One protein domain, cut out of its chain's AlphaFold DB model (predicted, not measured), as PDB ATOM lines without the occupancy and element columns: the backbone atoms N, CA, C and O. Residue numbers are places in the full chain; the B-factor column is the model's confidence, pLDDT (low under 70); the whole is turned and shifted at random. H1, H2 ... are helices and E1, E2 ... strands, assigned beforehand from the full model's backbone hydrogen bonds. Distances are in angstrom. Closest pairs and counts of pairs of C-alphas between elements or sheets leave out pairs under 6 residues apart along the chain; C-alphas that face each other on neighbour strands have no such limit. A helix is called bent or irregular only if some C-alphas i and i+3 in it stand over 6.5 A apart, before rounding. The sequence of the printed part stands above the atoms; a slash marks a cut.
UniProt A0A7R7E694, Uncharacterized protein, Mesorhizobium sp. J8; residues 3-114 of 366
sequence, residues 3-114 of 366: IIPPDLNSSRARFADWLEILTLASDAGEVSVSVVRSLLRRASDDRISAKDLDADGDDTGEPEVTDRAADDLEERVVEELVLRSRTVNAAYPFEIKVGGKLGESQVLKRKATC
ATOM      1  N   ILE A   3     229.477 248.798 152.831       95.69
ATOM      2  CA  ILE A   3     230.719 249.573 152.869       95.69
ATOM      3  C   ILE A   3     230.862 250.184 154.265       95.69
ATOM      4  O   ILE A   3     229.929 250.805 154.780       95.69
ATOM      5  N   ILE A   4     232.013 249.964 154.885       95.19
ATOM      6  CA  ILE A   4     232.359 250.425 156.223       95.19
ATOM      7  C   ILE A   4     233.407 251.536 156.085       95.19
ATOM      8  O   ILE A   4     234.419 251.321 155.414       95.19
ATOM      9  N   PRO A   5     233.174 252.719 156.680       93.62
ATOM     10  CA  PRO A   5     234.175 253.777 156.708       93.62
ATOM     11  C   PRO A   5     235.445 253.327 157.456       93.62
ATOM     12  O   PRO A   5     235.332 252.601 158.447       93.62
ATOM     13  N   PRO A   6     236.647 253.737 157.014       92.56
ATOM     14  CA  PRO A   6     237.880 253.521 157.764       92.56
ATOM     15  C   PRO A   6     237.869 254.246 159.116       92.56
ATOM     16  O   PRO A   6     237.204 255.269 159.273       92.56
ATOM     17  N   ASP A   7     238.653 253.739 160.070       89.19
ATOM     18  CA  ASP A   7     238.975 254.479 161.298       89.19
ATOM     19  C   ASP A   7     239.855 255.695 160.977       89.19
ATOM     20  O   ASP A   7     240.635 255.652 160.024       89.19
ATOM     21  N   LEU A   8     239.792 256.751 161.788       85.94
ATOM     22  CA  LEU A   8     240.586 257.970 161.586       85.94
ATOM     23  C   LEU A   8     242.103 257.741 161.603       85.94
ATOM     24  O   LEU A   8     242.834 258.495 160.968       85.94
ATOM     25  N   ASN A   9     242.575 256.697 162.287       86.00
ATOM     26  CA  ASN A   9     243.991 256.328 162.332       86.00
ATOM     27  C   ASN A   9     244.405 255.405 161.173       86.00
ATOM     28  O   ASN A   9     245.530 254.910 161.143       86.00
ATOM     29  N   SER A  10     243.496 255.126 160.236       91.50
ATOM     30  CA  SER A  10     243.789 254.309 159.060       91.50
ATOM     31  C   SER A  10     244.810 254.983 158.146       91.50
ATOM     32  O   SER A  10     244.873 256.210 158.046       91.50
ATOM     33  N   SER A  11     245.567 254.175 157.402       93.56
ATOM     34  CA  SER A  11     246.481 254.689 156.382       93.56
ATOM     35  C   SER A  11     245.727 255.450 155.286       93.56
ATOM     36  O   SER A  11     244.577 255.137 154.952       93.56
ATOM     37  N   ARG A  12     246.401 256.414 154.645       94.50
ATOM     38  CA  ARG A  12     245.840 257.118 153.480       94.50
ATOM     39  C   ARG A  12     245.443 256.166 152.343       94.50
ATOM     40  O   ARG A  12     244.444 256.402 151.669       94.50
ATOM     41  N   ALA A  13     246.161 255.050 152.175       95.69
ATOM     42  CA  ALA A  13     245.845 254.028 151.179       95.69
ATOM     43  C   ALA A  13     244.495 253.344 151.451       95.69
ATOM     44  O   ALA A  13     243.750 253.072 150.509       95.69
ATOM     45  N   ARG A  14     244.148 253.118 152.725       95.88
ATOM     46  CA  ARG A  14     242.850 252.563 153.124       95.88
ATOM     47  C   ARG A  14     241.702 253.548 152.881       95.88
ATOM     48  O   ARG A  14     240.643 253.144 152.406       95.88
ATOM     49  N   PHE A  15     241.910 254.839 153.147       96.44
ATOM     50  CA  PHE A  15     240.940 255.883 152.789       96.44
ATOM     51  C   PHE A  15     240.731 255.994 151.275       96.44
ATOM     52  O   PHE A  15     239.590 256.102 150.824       96.44
ATOM     53  N   ALA A  16     241.805 255.907 150.489       97.50
ATOM     54  CA  ALA A  16     241.713 255.881 149.034       97.50
ATOM     55  C   ALA A  16     240.952 254.640 148.525       97.50
ATOM     56  O   ALA A  16     240.059 254.787 147.697       97.50
ATOM     57  N   ASP A  17     241.223 253.440 149.061       98.00
ATOM     58  CA  ASP A  17     240.459 252.222 148.728       98.00
ATOM     59  C   ASP A  17     238.966 252.388 149.051       98.00
ATOM     60  O   ASP A  17     238.106 252.026 148.249       98.00
ATOM     61  N   TRP A  18     238.641 252.983 150.201       97.69
ATOM     62  CA  TRP A  18     237.257 253.260 150.577       97.69
ATOM     63  C   TRP A  18     236.556 254.221 149.608       97.69
ATOM     64  O   TRP A  18     235.439 253.929 149.182       97.69
ATOM     65  N   LEU A  19     237.200 255.325 149.210       97.75
ATOM     66  CA  LEU A  19     236.646 256.254 148.216       97.75
ATOM     67  C   LEU A  19     236.469 255.602 146.842       97.75
ATOM     68  O   LEU A  19     235.443 255.810 146.192       97.75
ATOM     69  N   GLU A  20     237.437 254.800 146.401       98.38
ATOM     70  CA  GLU A  20     237.352 254.046 145.148       98.38
ATOM     71  C   GLU A  20     236.158 253.072 145.178       98.38
ATOM     72  O   GLU A  20     235.348 253.053 144.250       98.38
ATOM     73  N   ILE A  21     235.964 252.332 146.277       98.25
ATOM     74  CA  ILE A  21     234.828 251.412 146.461       98.25
ATOM     75  C   ILE A  21     233.491 252.166 146.529       98.25
ATOM     76  O   ILE A  21     232.515 251.738 145.908       98.25
ATOM     77  N   LEU A  22     233.426 253.301 147.236       97.06
ATOM     78  CA  LEU A  22     232.239 254.162 147.239       97.06
ATOM     79  C   LEU A  22     231.902 254.658 145.829       97.06
ATOM     80  O   LEU A  22     230.736 254.671 145.443       97.06
ATOM     81  N   THR A  23     232.921 255.019 145.051       97.69
ATOM     82  CA  THR A  23     232.770 255.474 143.664       97.69
ATOM     83  C   THR A  23     232.229 254.365 142.765       97.69
ATOM     84  O   THR A  23     231.347 254.620 141.945       97.69
ATOM     85  N   LEU A  24     232.696 253.124 142.939       97.19
ATOM     86  CA  LEU A  24     232.157 251.962 142.223       97.19
ATOM     87  C   LEU A  24     230.690 251.692 142.574       97.19
ATOM     88  O   LEU A  24     229.908 251.360 141.688       97.19
ATOM     89  N   ALA A  25     230.315 251.835 143.847       95.50
ATOM     90  CA  ALA A  25     228.957 251.575 144.332       95.50
ATOM     91  C   ALA A  25     227.970 252.747 144.119       95.50
ATOM     92  O   ALA A  25     226.768 252.605 144.372       95.50
ATOM     93  N   SER A  26     228.457 253.913 143.684       94.19
ATOM     94  CA  SER A  26     227.646 255.095 143.373       94.19
ATOM     95  C   SER A  26     226.899 254.915 142.048       94.19
ATOM     96  O   SER A  26     227.502 254.537 141.043       94.19
ATOM     97  N   ASP A  27     225.602 255.249 142.008       90.75
ATOM     98  CA  ASP A  27     224.808 255.233 140.764       90.75
ATOM     99  C   ASP A  27     225.358 256.187 139.716       90.75
ATOM    100  O   ASP A  27     225.463 255.842 138.542       90.75
ATOM    101  N   ALA A  28     225.750 257.380 140.164       92.88
ATOM    102  CA  ALA A  28     226.373 258.374 139.306       92.88
ATOM    103  C   ALA A  28     227.775 257.932 138.848       92.88
ATOM    104  O   ALA A  28     228.339 258.508 137.918       92.88
ATOM    105  N   GLY A  29     228.349 256.905 139.488       94.81
ATOM    106  CA  GLY A  29     229.723 256.468 139.262       94.81
ATOM    107  C   GLY A  29     230.752 257.501 139.707       94.81
ATOM    108  O   GLY A  29     231.878 257.487 139.218       94.81
ATOM    109  N   GLU A  30     230.366 258.416 140.592       96.19
ATOM    110  CA  GLU A  30     231.225 259.475 141.103       96.19
ATOM    111  C   GLU A  30     230.913 259.794 142.567       96.19
ATOM    112  O   GLU A  30     229.781 259.601 143.028       96.19
ATOM    113  N   VAL A  31     231.938 260.231 143.301       95.81
ATOM    114  CA  VAL A  31     231.880 260.617 144.718       95.81
ATOM    115  C   VAL A  31     232.800 261.816 144.956       95.81
ATOM    116  O   VAL A  31     233.928 261.854 144.466       95.81
ATOM    117  N   SER A  32     232.325 262.796 145.729       94.75
ATOM    118  CA  SER A  32     233.163 263.911 146.188       94.75
ATOM    119  C   SER A  32     234.208 263.420 147.187       94.75
ATOM    120  O   SER A  32     233.869 262.740 148.157       94.75
ATOM    121  N   VAL A  33     235.465 263.823 147.011       92.81
ATOM    122  CA  VAL A  33     236.546 263.506 147.960       92.81
ATOM    123  C   VAL A  33     236.284 264.157 149.328       92.81
ATOM    124  O   VAL A  33     236.623 263.584 150.365       92.81
ATOM    125  N   SER A  34     235.529 265.263 149.355       90.81
ATOM    126  CA  SER A  34     235.113 265.960 150.578       90.81
ATOM    127  C   SER A  34     234.282 265.101 151.547       90.81
ATOM    128  O   SER A  34     234.097 265.482 152.704       90.81
ATOM    129  N   VAL A  35     233.790 263.930 151.119       91.06
ATOM    130  CA  VAL A  35     233.131 262.941 151.993       91.06
ATOM    131  C   VAL A  35     234.048 262.501 153.144       91.06
ATOM    132  O   VAL A  35     233.561 262.204 154.237       91.06
ATOM    133  N   VAL A  36     235.370 262.528 152.947       89.38
ATOM    134  CA  VAL A  36     236.361 262.265 154.003       89.38
ATOM    135  C   VAL A  36     236.250 263.287 155.144       89.38
ATOM    136  O   VAL A  36     236.289 262.907 156.314       89.38
ATOM    137  N   ARG A  37     236.000 264.566 154.831       87.56
ATOM    138  CA  ARG A  37     235.779 265.616 155.841       87.56
ATOM    139  C   ARG A  37     234.551 265.325 156.690       87.56
ATOM    140  O   ARG A  37     234.572 265.479 157.908       87.56
ATOM    141  N   SER A  38     233.462 264.906 156.041       85.06
ATOM    142  CA  SER A  38     232.208 264.580 156.724       85.06
ATOM    143  C   SER A  38     232.374 263.411 157.693       85.06
ATOM    144  O   SER A  38     231.725 263.391 158.734       85.06
ATOM    145  N   LEU A  39     233.245 262.453 157.367       84.81
ATOM    146  CA  LEU A  39     233.591 261.341 158.249       84.81
ATOM    147  C   LEU A  39     234.354 261.826 159.486       84.81
ATOM    148  O   LEU A  39     233.988 261.441 160.593       84.81
ATOM    149  N   LEU A  40     235.350 262.706 159.312       83.00
ATOM    150  CA  LEU A  40     236.096 263.276 160.437       83.00
ATOM    151  C   LEU A  40     235.183 264.060 161.384       83.00
ATOM    152  O   LEU A  40     235.218 263.821 162.585       83.00
ATOM    153  N   ARG A  41     234.319 264.927 160.842       80.88
ATOM    154  CA  ARG A  41     233.377 265.725 161.645       80.88
ATOM    155  C   ARG A  41     232.453 264.845 162.492       80.88
ATOM    156  O   ARG A  41     232.385 265.032 163.695       80.88
ATOM    157  N   ARG A  42     231.844 263.810 161.896       79.50
ATOM    158  CA  ARG A  42     230.985 262.861 162.634       79.50
ATOM    159  C   ARG A  42     231.732 262.132 163.751       79.50
ATOM    160  O   ARG A  42     231.190 261.942 164.829       79.50
ATOM    161  N   ALA A  43     232.971 261.720 163.493       77.12
ATOM    162  CA  ALA A  43     233.785 261.033 164.490       77.12
ATOM    163  C   ALA A  43     234.247 261.960 165.630       77.12
ATOM    164  O   ALA A  43     234.465 261.483 166.744       77.12
ATOM    165  N   SER A  44     234.394 263.263 165.369       70.12
ATOM    166  CA  SER A  44     234.614 264.276 166.406       70.12
ATOM    167  C   SER A  44     233.348 264.509 167.240       70.12
ATOM    168  O   SER A  44     233.431 264.471 168.465       70.12
ATOM    169  N   ASP A  45     232.180 264.636 166.603       65.12
ATOM    170  CA  ASP A  45     230.892 264.835 167.289       65.12
ATOM    171  C   ASP A  45     230.544 263.652 168.224       65.12
ATOM    172  O   ASP A  45     230.116 263.848 169.363       65.12
ATOM    173  N   ASP A  46     230.810 262.411 167.790       58.38
ATOM    174  CA  ASP A  46     230.611 261.199 168.605       58.38
ATOM    175  C   ASP A  46     231.542 261.143 169.839       58.38
ATOM    176  O   ASP A  46     231.226 260.480 170.831       58.38
ATOM    177  N   ARG A  47     232.695 261.831 169.809       54.41
ATOM    178  CA  ARG A  47     233.621 261.918 170.956       54.41
ATOM    179  C   ARG A  47     233.179 262.958 171.984       54.41
ATOM    180  O   ARG A  47     233.331 262.688 173.174       54.41
ATOM    181  N   ILE A  48     232.600 264.070 171.533       50.75
ATOM    182  CA  ILE A  48     232.034 265.129 172.389       50.75
ATOM    183  C   ILE A  48     230.811 264.576 173.145       50.75
ATOM    184  O   ILE A  48     230.688 264.709 174.362       50.75
ATOM    185  N   SER A  49     229.961 263.788 172.474       47.44
ATOM    186  CA  SER A  49     228.764 263.212 173.109       47.44
ATOM    187  C   SER A  49     229.041 262.145 174.186       47.44
ATOM    188  O   SER A  49     228.129 261.816 174.946       47.44
ATOM    189  N   ALA A  50     230.249 261.572 174.256       46.56
ATOM    190  CA  ALA A  50     230.579 260.494 175.197       46.56
ATOM    191  C   ALA A  50     231.364 260.956 176.438       46.56
ATOM    192  O   ALA A  50     231.535 260.159 177.364       46.56
ATOM    193  N   LYS A  51     231.855 262.205 176.468       44.47
ATOM    194  CA  LYS A  51     232.664 262.725 177.583       44.47
ATOM    195  C   LYS A  51     232.166 264.021 178.223       44.47
ATOM    196  O   LYS A  51     232.563 264.261 179.358       44.47
ATOM    197  N   ASP A  52     231.234 264.751 177.614       43.78
ATOM    198  CA  ASP A  52     230.858 266.086 178.104       43.78
ATOM    199  C   ASP A  52     229.458 266.137 178.732       43.78
ATOM    200  O   ASP A  52     228.611 266.961 178.389       43.78
ATOM    201  N   LEU A  53     229.210 265.243 179.697       43.75
ATOM    202  CA  LEU A  53     228.132 265.429 180.679       43.75
ATOM    203  C   LEU A  53     228.618 266.006 182.016       43.75
ATOM    204  O   LEU A  53     227.792 266.185 182.904       43.75
ATOM    205  N   ASP A  54     229.899 266.365 182.145       41.75
ATOM    206  CA  ASP A  54     230.417 267.015 183.352       41.75
ATOM    207  C   ASP A  54     231.213 268.292 183.030       41.75
ATOM    208  O   ASP A  54     232.350 268.241 182.577       41.75
ATOM    209  N   ALA A  55     230.575 269.418 183.369       44.47
ATOM    210  CA  ALA A  55     231.130 270.679 183.872       44.47
ATOM    211  C   ALA A  55     232.086 271.525 182.993       44.47
ATOM    212  O   ALA A  55     233.234 271.172 182.759       44.47
ATOM    213  N   ASP A  56     231.608 272.737 182.671       50.66
ATOM    214  CA  ASP A  56     232.360 273.998 182.541       50.66
ATOM    215  C   ASP A  56     233.764 273.923 181.900       50.66
ATOM    216  O   ASP A  56     234.780 273.832 182.593       50.66
ATOM    217  N   GLY A  57     233.841 274.092 180.574       40.00
ATOM    218  CA  GLY A  57     235.112 274.200 179.852       40.00
ATOM    219  C   GLY A  57     235.007 274.954 178.524       40.00
ATOM    220  O   GLY A  57     234.632 274.378 177.518       40.00
ATOM    221  N   ASP A  58     235.335 276.246 178.564       40.28
ATOM    222  CA  ASP A  58     235.928 277.086 177.504       40.28
ATOM    223  C   ASP A  58     235.672 276.715 176.015       40.28
ATOM    224  O   ASP A  58     236.438 275.999 175.371       40.28
ATOM    225  N   ASP A  59     234.619 277.314 175.450       46.09
ATOM    226  CA  ASP A  59     234.167 277.266 174.047       46.09
ATOM    227  C   ASP A  59     235.077 278.066 173.078       46.09
ATOM    228  O   ASP A  59     234.625 278.954 172.353       46.09
ATOM    229  N   THR A  60     236.397 277.831 173.089       43.69
ATOM    230  CA  THR A  60     237.334 278.602 172.237       43.69
ATOM    231  C   THR A  60     238.341 277.785 171.409       43.69
ATOM    232  O   THR A  60     239.134 278.380 170.677       43.69
ATOM    233  N   GLY A  61     238.301 276.442 171.421       47.06
ATOM    234  CA  GLY A  61     239.355 275.605 170.806       47.06
ATOM    235  C   GLY A  61     239.002 274.689 169.618       47.06
ATOM    236  O   GLY A  61     239.915 274.160 168.981       47.06
ATOM    237  N   GLU A  62     237.729 274.445 169.295       53.53
ATOM    238  CA  GLU A  62     237.347 273.168 168.646       53.53
ATOM    239  C   GLU A  62     237.074 273.165 167.119       53.53
ATOM    240  O   GLU A  62     237.421 272.174 166.463       53.53
ATOM    241  N   PRO A  63     236.534 274.224 166.476       56.50
ATOM    242  CA  PRO A  63     236.203 274.169 165.043       56.50
ATOM    243  C   PRO A  63     237.436 274.228 164.130       56.50
ATOM    244  O   PRO A  63     237.557 273.462 163.175       56.50
ATOM    245  N   GLU A  64     238.387 275.114 164.440       58.34
ATOM    246  CA  GLU A  64     239.522 275.415 163.559       58.34
ATOM    247  C   GLU A  64     240.558 274.277 163.519       58.34
ATOM    248  O   GLU A  64     241.135 273.985 162.471       58.34
ATOM    249  N   VAL A  65     240.771 273.587 164.643       60.72
ATOM    250  CA  VAL A  65     241.657 272.411 164.712       60.72
ATOM    251  C   VAL A  65     241.057 271.239 163.933       60.72
ATOM    252  O   VAL A  65     241.776 270.538 163.217       60.72
ATOM    253  N   THR A  66     239.736 271.059 164.021       70.12
ATOM    254  CA  THR A  66     239.011 269.992 163.320       70.12
ATOM    255  C   THR A  66     238.993 270.221 161.811       70.12
ATOM    256  O   THR A  66     239.225 269.286 161.045       70.12
ATOM    257  N   ASP A  67     238.799 271.466 161.369       77.75
ATOM    258  CA  ASP A  67     238.837 271.813 159.947       77.75
ATOM    259  C   ASP A  67     240.240 271.657 159.343       77.75
ATOM    260  O   ASP A  67     240.372 271.044 158.284       77.75
ATOM    261  N   ARG A  68     241.304 272.075 160.045       81.50
ATOM    262  CA  ARG A  68     242.692 271.848 159.592       81.50
ATOM    263  C   ARG A  68     243.048 270.360 159.504       81.50
ATOM    264  O   ARG A  68     243.754 269.950 158.585       81.50
ATOM    265  N   ALA A  69     242.575 269.544 160.447       83.31
ATOM    266  CA  ALA A  69     242.772 268.096 160.406       83.31
ATOM    267  C   ALA A  69     241.994 267.439 159.250       83.31
ATOM    268  O   ALA A  69     242.490 266.493 158.635       83.31
ATOM    269  N   ALA A  70     240.801 267.955 158.926       85.31
ATOM    270  CA  ALA A  70     240.024 267.516 157.768       85.31
ATOM    271  C   ALA A  70     240.741 267.851 156.456       85.31
ATOM    272  O   ALA A  70     240.842 266.979 155.593       85.31
ATOM    273  N   ASP A  71     241.260 269.077 156.337       86.88
ATOM    274  CA  ASP A  71     242.035 269.536 155.180       86.88
ATOM    275  C   ASP A  71     243.280 268.663 154.967       86.88
ATOM    276  O   ASP A  71     243.516 268.178 153.861       86.88
ATOM    277  N   ASP A  72     244.045 268.405 156.036       88.12
ATOM    278  CA  ASP A  72     245.239 267.552 155.997       88.12
ATOM    279  C   ASP A  72     244.906 266.126 155.540       88.12
ATOM    280  O   ASP A  72     245.579 265.583 154.664       88.12
ATOM    281  N   LEU A  73     243.858 265.511 156.097       89.81
ATOM    282  CA  LEU A  73     243.450 264.163 155.708       89.81
ATOM    283  C   LEU A  73     242.975 264.114 154.249       89.81
ATOM    284  O   LEU A  73     243.357 263.200 153.518       89.81
ATOM    285  N   GLU A  74     242.168 265.083 153.821       91.62
ATOM    286  CA  GLU A  74     241.693 265.180 152.442       91.62
ATOM    287  C   GLU A  74     242.864 265.306 151.459       91.62
ATOM    288  O   GLU A  74     242.961 264.519 150.517       91.62
ATOM    289  N   GLU A  75     243.804 266.215 151.724       91.25
ATOM    290  CA  GLU A  75     245.007 266.416 150.912       91.25
ATOM    291  C   GLU A  75     245.833 265.127 150.791       91.25
ATOM    292  O   GLU A  75     246.194 264.715 149.686       91.25
ATOM    293  N   ARG A  76     246.071 264.421 151.905       92.56
ATOM    294  CA  ARG A  76     246.826 263.155 151.906       92.56
ATOM    295  C   ARG A  76     246.156 262.056 151.082       92.56
ATOM    296  O   ARG A  76     246.846 261.265 150.432       92.56
ATOM    297  N   VAL A  77     244.826 261.996 151.103       94.88
ATOM    298  CA  VAL A  77     244.045 261.035 150.310       94.88
ATOM    299  C   VAL A  77     244.080 261.395 148.825       94.88
ATOM    300  O   VAL A  77     244.266 260.510 147.989       94.88
ATOM    301  N   VAL A  78     243.980 262.680 148.482       94.50
ATOM    302  CA  VAL A  78     244.142 263.162 147.102       94.50
ATOM    303  C   VAL A  78     245.530 262.822 146.563       94.50
ATOM    304  O   VAL A  78     245.642 262.290 145.459       94.50
ATOM    305  N   GLU A  79     246.586 263.075 147.338       94.31
ATOM    306  CA  GLU A  79     247.958 262.715 146.968       94.31
ATOM    307  C   GLU A  79     248.096 261.216 146.650       94.31
ATOM    308  O   GLU A  79     248.743 260.854 145.665       94.31
ATOM    309  N   GLU A  80     247.464 260.343 147.442       96.62
ATOM    310  CA  GLU A  80     247.443 258.893 147.205       96.62
ATOM    311  C   GLU A  80     246.687 258.527 145.916       96.62
ATOM    312  O   GLU A  80     247.187 257.738 145.113       96.62
ATOM    313  N   LEU A  81     245.515 259.121 145.663       97.25
ATOM    314  CA  LEU A  81     244.757 258.891 144.424       97.25
ATOM    315  C   LEU A  81     245.545 259.364 143.189       97.25
ATOM    316  O   LEU A  81     245.588 258.676 142.166       97.25
ATOM    317  N   VAL A  82     246.235 260.505 143.285       95.88
ATOM    318  CA  VAL A  82     247.123 261.013 142.227       95.88
ATOM    319  C   VAL A  82     248.311 260.075 142.016       95.88
ATOM    320  O   VAL A  82     248.661 259.778 140.869       95.88
ATOM    321  N   LEU A  83     248.925 259.574 143.093       95.88
ATOM    322  CA  LEU A  83     250.008 258.596 143.017       95.88
ATOM    323  C   LEU A  83     249.554 257.327 142.282       95.88
ATOM    324  O   LEU A  83     250.248 256.864 141.373       95.88
ATOM    325  N   ARG A  84     248.375 256.792 142.611       97.06
ATOM    326  CA  ARG A  84     247.784 255.628 141.928       97.06
ATOM    327  C   ARG A  84     247.498 255.908 140.462       97.06
ATOM    328  O   ARG A  84     247.912 255.132 139.605       97.06
ATOM    329  N   SER A  85     246.878 257.046 140.152       96.50
ATOM    330  CA  SER A  85     246.595 257.430 138.768       96.50
ATOM    331  C   SER A  85     247.868 257.521 137.924       96.50
ATOM    332  O   SER A  85     247.850 257.127 136.761       96.50
ATOM    333  N   ARG A  86     248.974 258.020 138.491       95.25
ATOM    334  CA  ARG A  86     250.270 258.108 137.798       95.25
ATOM    335  C   ARG A  86     250.947 256.748 137.643       95.25
ATOM    336  O   ARG A  86     251.510 256.472 136.590       95.25
ATOM    337  N   THR A  87     250.914 255.919 138.682       93.69
ATOM    338  CA  THR A  87     251.645 254.641 138.712       93.69
ATOM    339  C   THR A  87     250.934 253.534 137.944       93.69
ATOM    340  O   THR A  87     251.602 252.765 137.264       93.69
ATOM    341  N   VAL A  88     249.602 253.466 138.008       95.69
ATOM    342  CA  VAL A  88     248.778 252.451 137.322       95.69
ATOM    343  C   VAL A  88     248.359 252.906 135.915       95.69
ATOM    344  O   VAL A  88     248.034 252.085 135.058       95.69
ATOM    345  N   ASN A  89     248.417 254.212 135.636       94.19
ATOM    346  CA  ASN A  89     248.219 254.800 134.310       94.19
ATOM    347  C   ASN A  89     246.889 254.354 133.648       94.19
ATOM    348  O   ASN A  89     245.826 254.447 134.263       94.19
ATOM    349  N   ALA A  90     246.913 253.868 132.400       94.12
ATOM    350  CA  ALA A  90     245.719 253.497 131.637       94.12
ATOM    351  C   ALA A  90     244.902 252.358 132.281       94.12
ATOM    352  O   ALA A  90     243.689 252.267 132.062       94.12
ATOM    353  N   ALA A  91     245.547 251.530 133.109       96.50
ATOM    354  CA  ALA A  91     244.900 250.457 133.854       96.50
ATOM    355  C   ALA A  91     244.186 250.948 135.130       96.50
ATOM    356  O   ALA A  91     243.484 250.165 135.766       96.50
ATOM    357  N   TYR A  92     244.320 252.227 135.511       98.06
ATOM    358  CA  TYR A  92     243.601 252.794 136.652       98.06
ATOM    359  C   TYR A  92     242.124 253.052 136.283       98.06
ATOM    360  O   TYR A  92     241.873 253.805 135.332       98.06
ATOM    361  N   PRO A  93     241.138 252.477 137.003       97.94
ATOM    362  CA  PRO A  93     239.719 252.567 136.637       97.94
ATOM    363  C   PRO A  93     239.054 253.903 136.975       97.94
ATOM    364  O   PRO A  93     237.877 254.080 136.663       97.94
ATOM    365  N   PHE A  94     239.770 254.847 137.589       98.25
ATOM    366  CA  PHE A  94     239.205 256.119 138.031       98.25
ATOM    367  C   PHE A  94     239.892 257.322 137.383       98.25
ATOM    368  O   PHE A  94     241.011 257.241 136.873       98.25
ATOM    369  N   GLU A  95     239.192 258.450 137.402       96.75
ATOM    370  CA  GLU A  95     239.693 259.773 137.055       96.75
ATOM    371  C   GLU A  95     239.353 260.754 138.181       96.75
ATOM    372  O   GLU A  95     238.260 260.712 138.749       96.75
ATOM    373  N   ILE A  96     240.298 261.636 138.513       95.19
ATOM    374  CA  ILE A  96     240.074 262.716 139.476       95.19
ATOM    375  C   ILE A  96     239.671 263.948 138.675       95.19
ATOM    376  O   ILE A  96     240.459 264.471 137.884       95.19
ATOM    377  N   LYS A  97     238.439 264.408 138.871       93.94
ATOM    378  CA  LYS A  97     237.947 265.660 138.305       93.94
ATOM    379  C   LYS A  97     238.132 266.778 139.307       93.94
ATOM    380  O   LYS A  97     237.665 266.684 140.437       93.94
ATOM    381  N   VAL A  98     238.775 267.844 138.853       88.94
ATOM    382  CA  VAL A  98     238.958 269.072 139.623       88.94
ATOM    383  C   VAL A  98     237.964 270.110 139.111       88.94
ATOM    384  O   VAL A  98     237.878 270.353 137.907       88.94
ATOM    385  N   GLY A  99     237.193 270.694 140.022       78.44
ATOM    386  CA  GLY A  99     236.178 271.706 139.757       78.44
ATOM    387  C   GLY A  99     236.267 272.890 140.722       78.44
ATOM    388  O   GLY A  99     236.979 272.859 141.725       78.44
ATOM    389  N   GLY A 100     235.524 273.954 140.412       73.31
ATOM    390  CA  GLY A 100     235.562 275.218 141.156       73.31
ATOM    391  C   GLY A 100     236.639 276.184 140.649       73.31
ATOM    392  O   GLY A 100     237.523 275.810 139.882       73.31
ATOM    393  N   LYS A 101     236.553 277.457 141.060       62.03
ATOM    394  CA  LYS A 101     237.446 278.529 140.573       62.03
ATOM    395  C   LYS A 101     238.917 278.332 140.972       62.03
ATOM    396  O   LYS A 101     239.782 278.912 140.324       62.03
ATOM    397  N   LEU A 102     239.185 277.518 141.996       69.19
ATOM    398  CA  LEU A 102     240.521 277.255 142.550       69.19
ATOM    399  C   LEU A 102     240.791 275.759 142.813       69.19
ATOM    400  O   LEU A 102     241.717 275.420 143.538       69.19
ATOM    401  N   GLY A 103     239.991 274.851 142.241       66.94
ATOM    402  CA  GLY A 103     240.145 273.407 142.470       66.94
ATOM    403  C   GLY A 103     239.659 272.909 143.837       66.94
ATOM    404  O   GLY A 103     240.022 271.815 144.259       66.94
ATOM    405  N   GLU A 104     238.822 273.704 144.506       71.75
ATOM    406  CA  GLU A 104     238.229 273.413 145.820       71.75
ATOM    407  C   GLU A 104     237.308 272.184 145.817       71.75
ATOM    408  O   GLU A 104     237.028 271.621 146.869       71.75
ATOM    409  N   SER A 105     236.816 271.763 144.648       82.81
ATOM    410  CA  SER A 105     236.000 270.558 144.521       82.81
ATOM    411  C   SER A 105     236.770 269.488 143.768       82.81
ATOM    412  O   SER A 105     237.175 269.685 142.622       82.81
ATOM    413  N   GLN A 106     236.939 268.335 144.409       91.44
ATOM    414  CA  GLN A 106     237.542 267.164 143.794       91.44
ATOM    415  C   GLN A 106     236.551 266.011 143.822       91.44
ATOM    416  O   GLN A 106     236.013 265.653 144.870       91.44
ATOM    417  N   VAL A 107     236.302 265.435 142.653       95.19
ATOM    418  CA  VAL A 107     235.369 264.326 142.468       95.19
ATOM    419  C   VAL A 107     236.135 263.158 141.877       95.19
ATOM    420  O   VAL A 107     236.752 263.282 140.819       95.19
ATOM    421  N   LEU A 108     236.084 262.014 142.550       97.50
ATOM    422  CA  LEU A 108     236.567 260.760 141.993       97.50
ATOM    423  C   LEU A 108     235.452 260.162 141.140       97.50
ATOM    424  O   LEU A 108     234.332 259.990 141.618       97.50
ATOM    425  N   LYS A 109     235.746 259.853 139.878       97.75
ATOM    426  CA  LYS A 109     234.788 259.271 138.936       97.75
ATOM    427  C   LYS A 109     235.321 257.964 138.362       97.75
ATOM    428  O   LYS A 109     236.487 257.883 137.984       97.75
ATOM    429  N   ARG A 110     234.472 256.939 138.257       96.94
ATOM    430  CA  ARG A 110     234.807 255.684 137.568       96.94
ATOM    431  C   ARG A 110     234.737 255.860 136.051       96.94
ATOM    432  O   ARG A 110     233.816 256.484 135.520       96.94
ATOM    433  N   LYS A 111     235.698 255.275 135.343       96.75
ATOM    434  CA  LYS A 111     235.713 255.202 133.879       96.75
ATOM    435  C   LYS A 111     234.677 254.187 133.396       96.75
ATOM    436  O   LYS A 111     234.421 253.191 134.062       96.75
ATOM    437  N   ALA A 112     234.120 254.404 132.206       93.88
ATOM    438  CA  ALA A 112     233.144 253.481 131.614       93.88
ATOM    439  C   ALA A 112     233.723 252.076 131.355       93.88
ATOM    440  O   ALA A 112     232.999 251.089 131.391       93.88
ATOM    441  N   THR A 113     235.036 251.990 131.141       93.62
ATOM    442  CA  THR A 113     235.782 250.754 130.875       93.62
ATOM    443  C   THR A 113     236.188 249.995 132.143       93.62
ATOM    444  O   THR A 113     236.920 249.018 132.041       93.62
ATOM    445  N   CYS A 114     235.750 250.414 133.342       91.88
ATOM    446  CA  CYS A 114     236.264 249.872 134.608       91.88
ATOM    447  C   CYS A 114     236.033 248.363 134.803       91.88
ATOM    448  O   CYS A 114     236.740 247.737 135.589       91.88
TER     449      CYS A 114
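This is residues 3 to 114 of the 366 residues of an uncharacterized protein of Mesorhizobium sp. J8 (UniProt A0A7R7E694). A small three-stranded sheet has H1 and part of H3 over one face, and a long helical hairpin, H2 and H3, runs out from this body to a tip that sticks out at residues 45 to 61. The printed part has 112 residues, with H1, E1, H2, H3, E2 and E3 along the chain; the class is mostly helix. The antiparallel sheet runs E1, E3, E2. The whole is loose, with a radius of gyration of the C-alphas of 16.4 A, and elongated, spanning 57 by 32 by 25 A.

H1, residues 12 to 25, begins at C-alpha 12 (245.840, 257.118, 153.480) and is 20.0 A long. E1 is residues 30 to 32, 7.0 A. H2, residues 35 to 51, is 25.6 A. H3, residues 62 to 91, is 42.2 A; it has a kink of 46 degrees near residue 85 and is irregular, with C-alphas 87 and 90 9.3 A apart. E2, residues 94 to 99, is 16.0 A, and E3, residues 105 to 110, is 16.5 A, ending at C-alpha 110 (234.807, 255.684, 137.568).

E1 and E3 are antiparallel, with N 31 and O 108 2.9 A apart, within hydrogen-bond range. E2 and E3 form an antiparallel hairpin, with N 97 and O 107 at 2.8 A. H1, at a height over the sheet of 9.7 A, and H3 are on the same face, two layers. H1 touches H3, the closest C-alphas being those of Arg 12 and Val 77, 5.3 A. H2 and H3, a hairpin, touch, with the C-alphas of Arg 37 and Ala 70 closest at 5.0 A; they run opposite ways at 36 degrees, only just a steep tilt. H2 is not on the sheet. E1, H2, H3 and E2 form a split strand-helix-strand unit, two strands running the same way with E3 between them, its crossover right-handed. Every O i to N i+4 pair is within hydrogen-bond range in H1, 10 of 13 in H2 and 23 of 26 in H3.

The C-alphas farthest apart, those of Ala 55 and Ala 90, are 56.9 A apart. The printed part has no cut and no long link. The model's pLDDT is under 70 at residues 45 to 65 and 101 to 103.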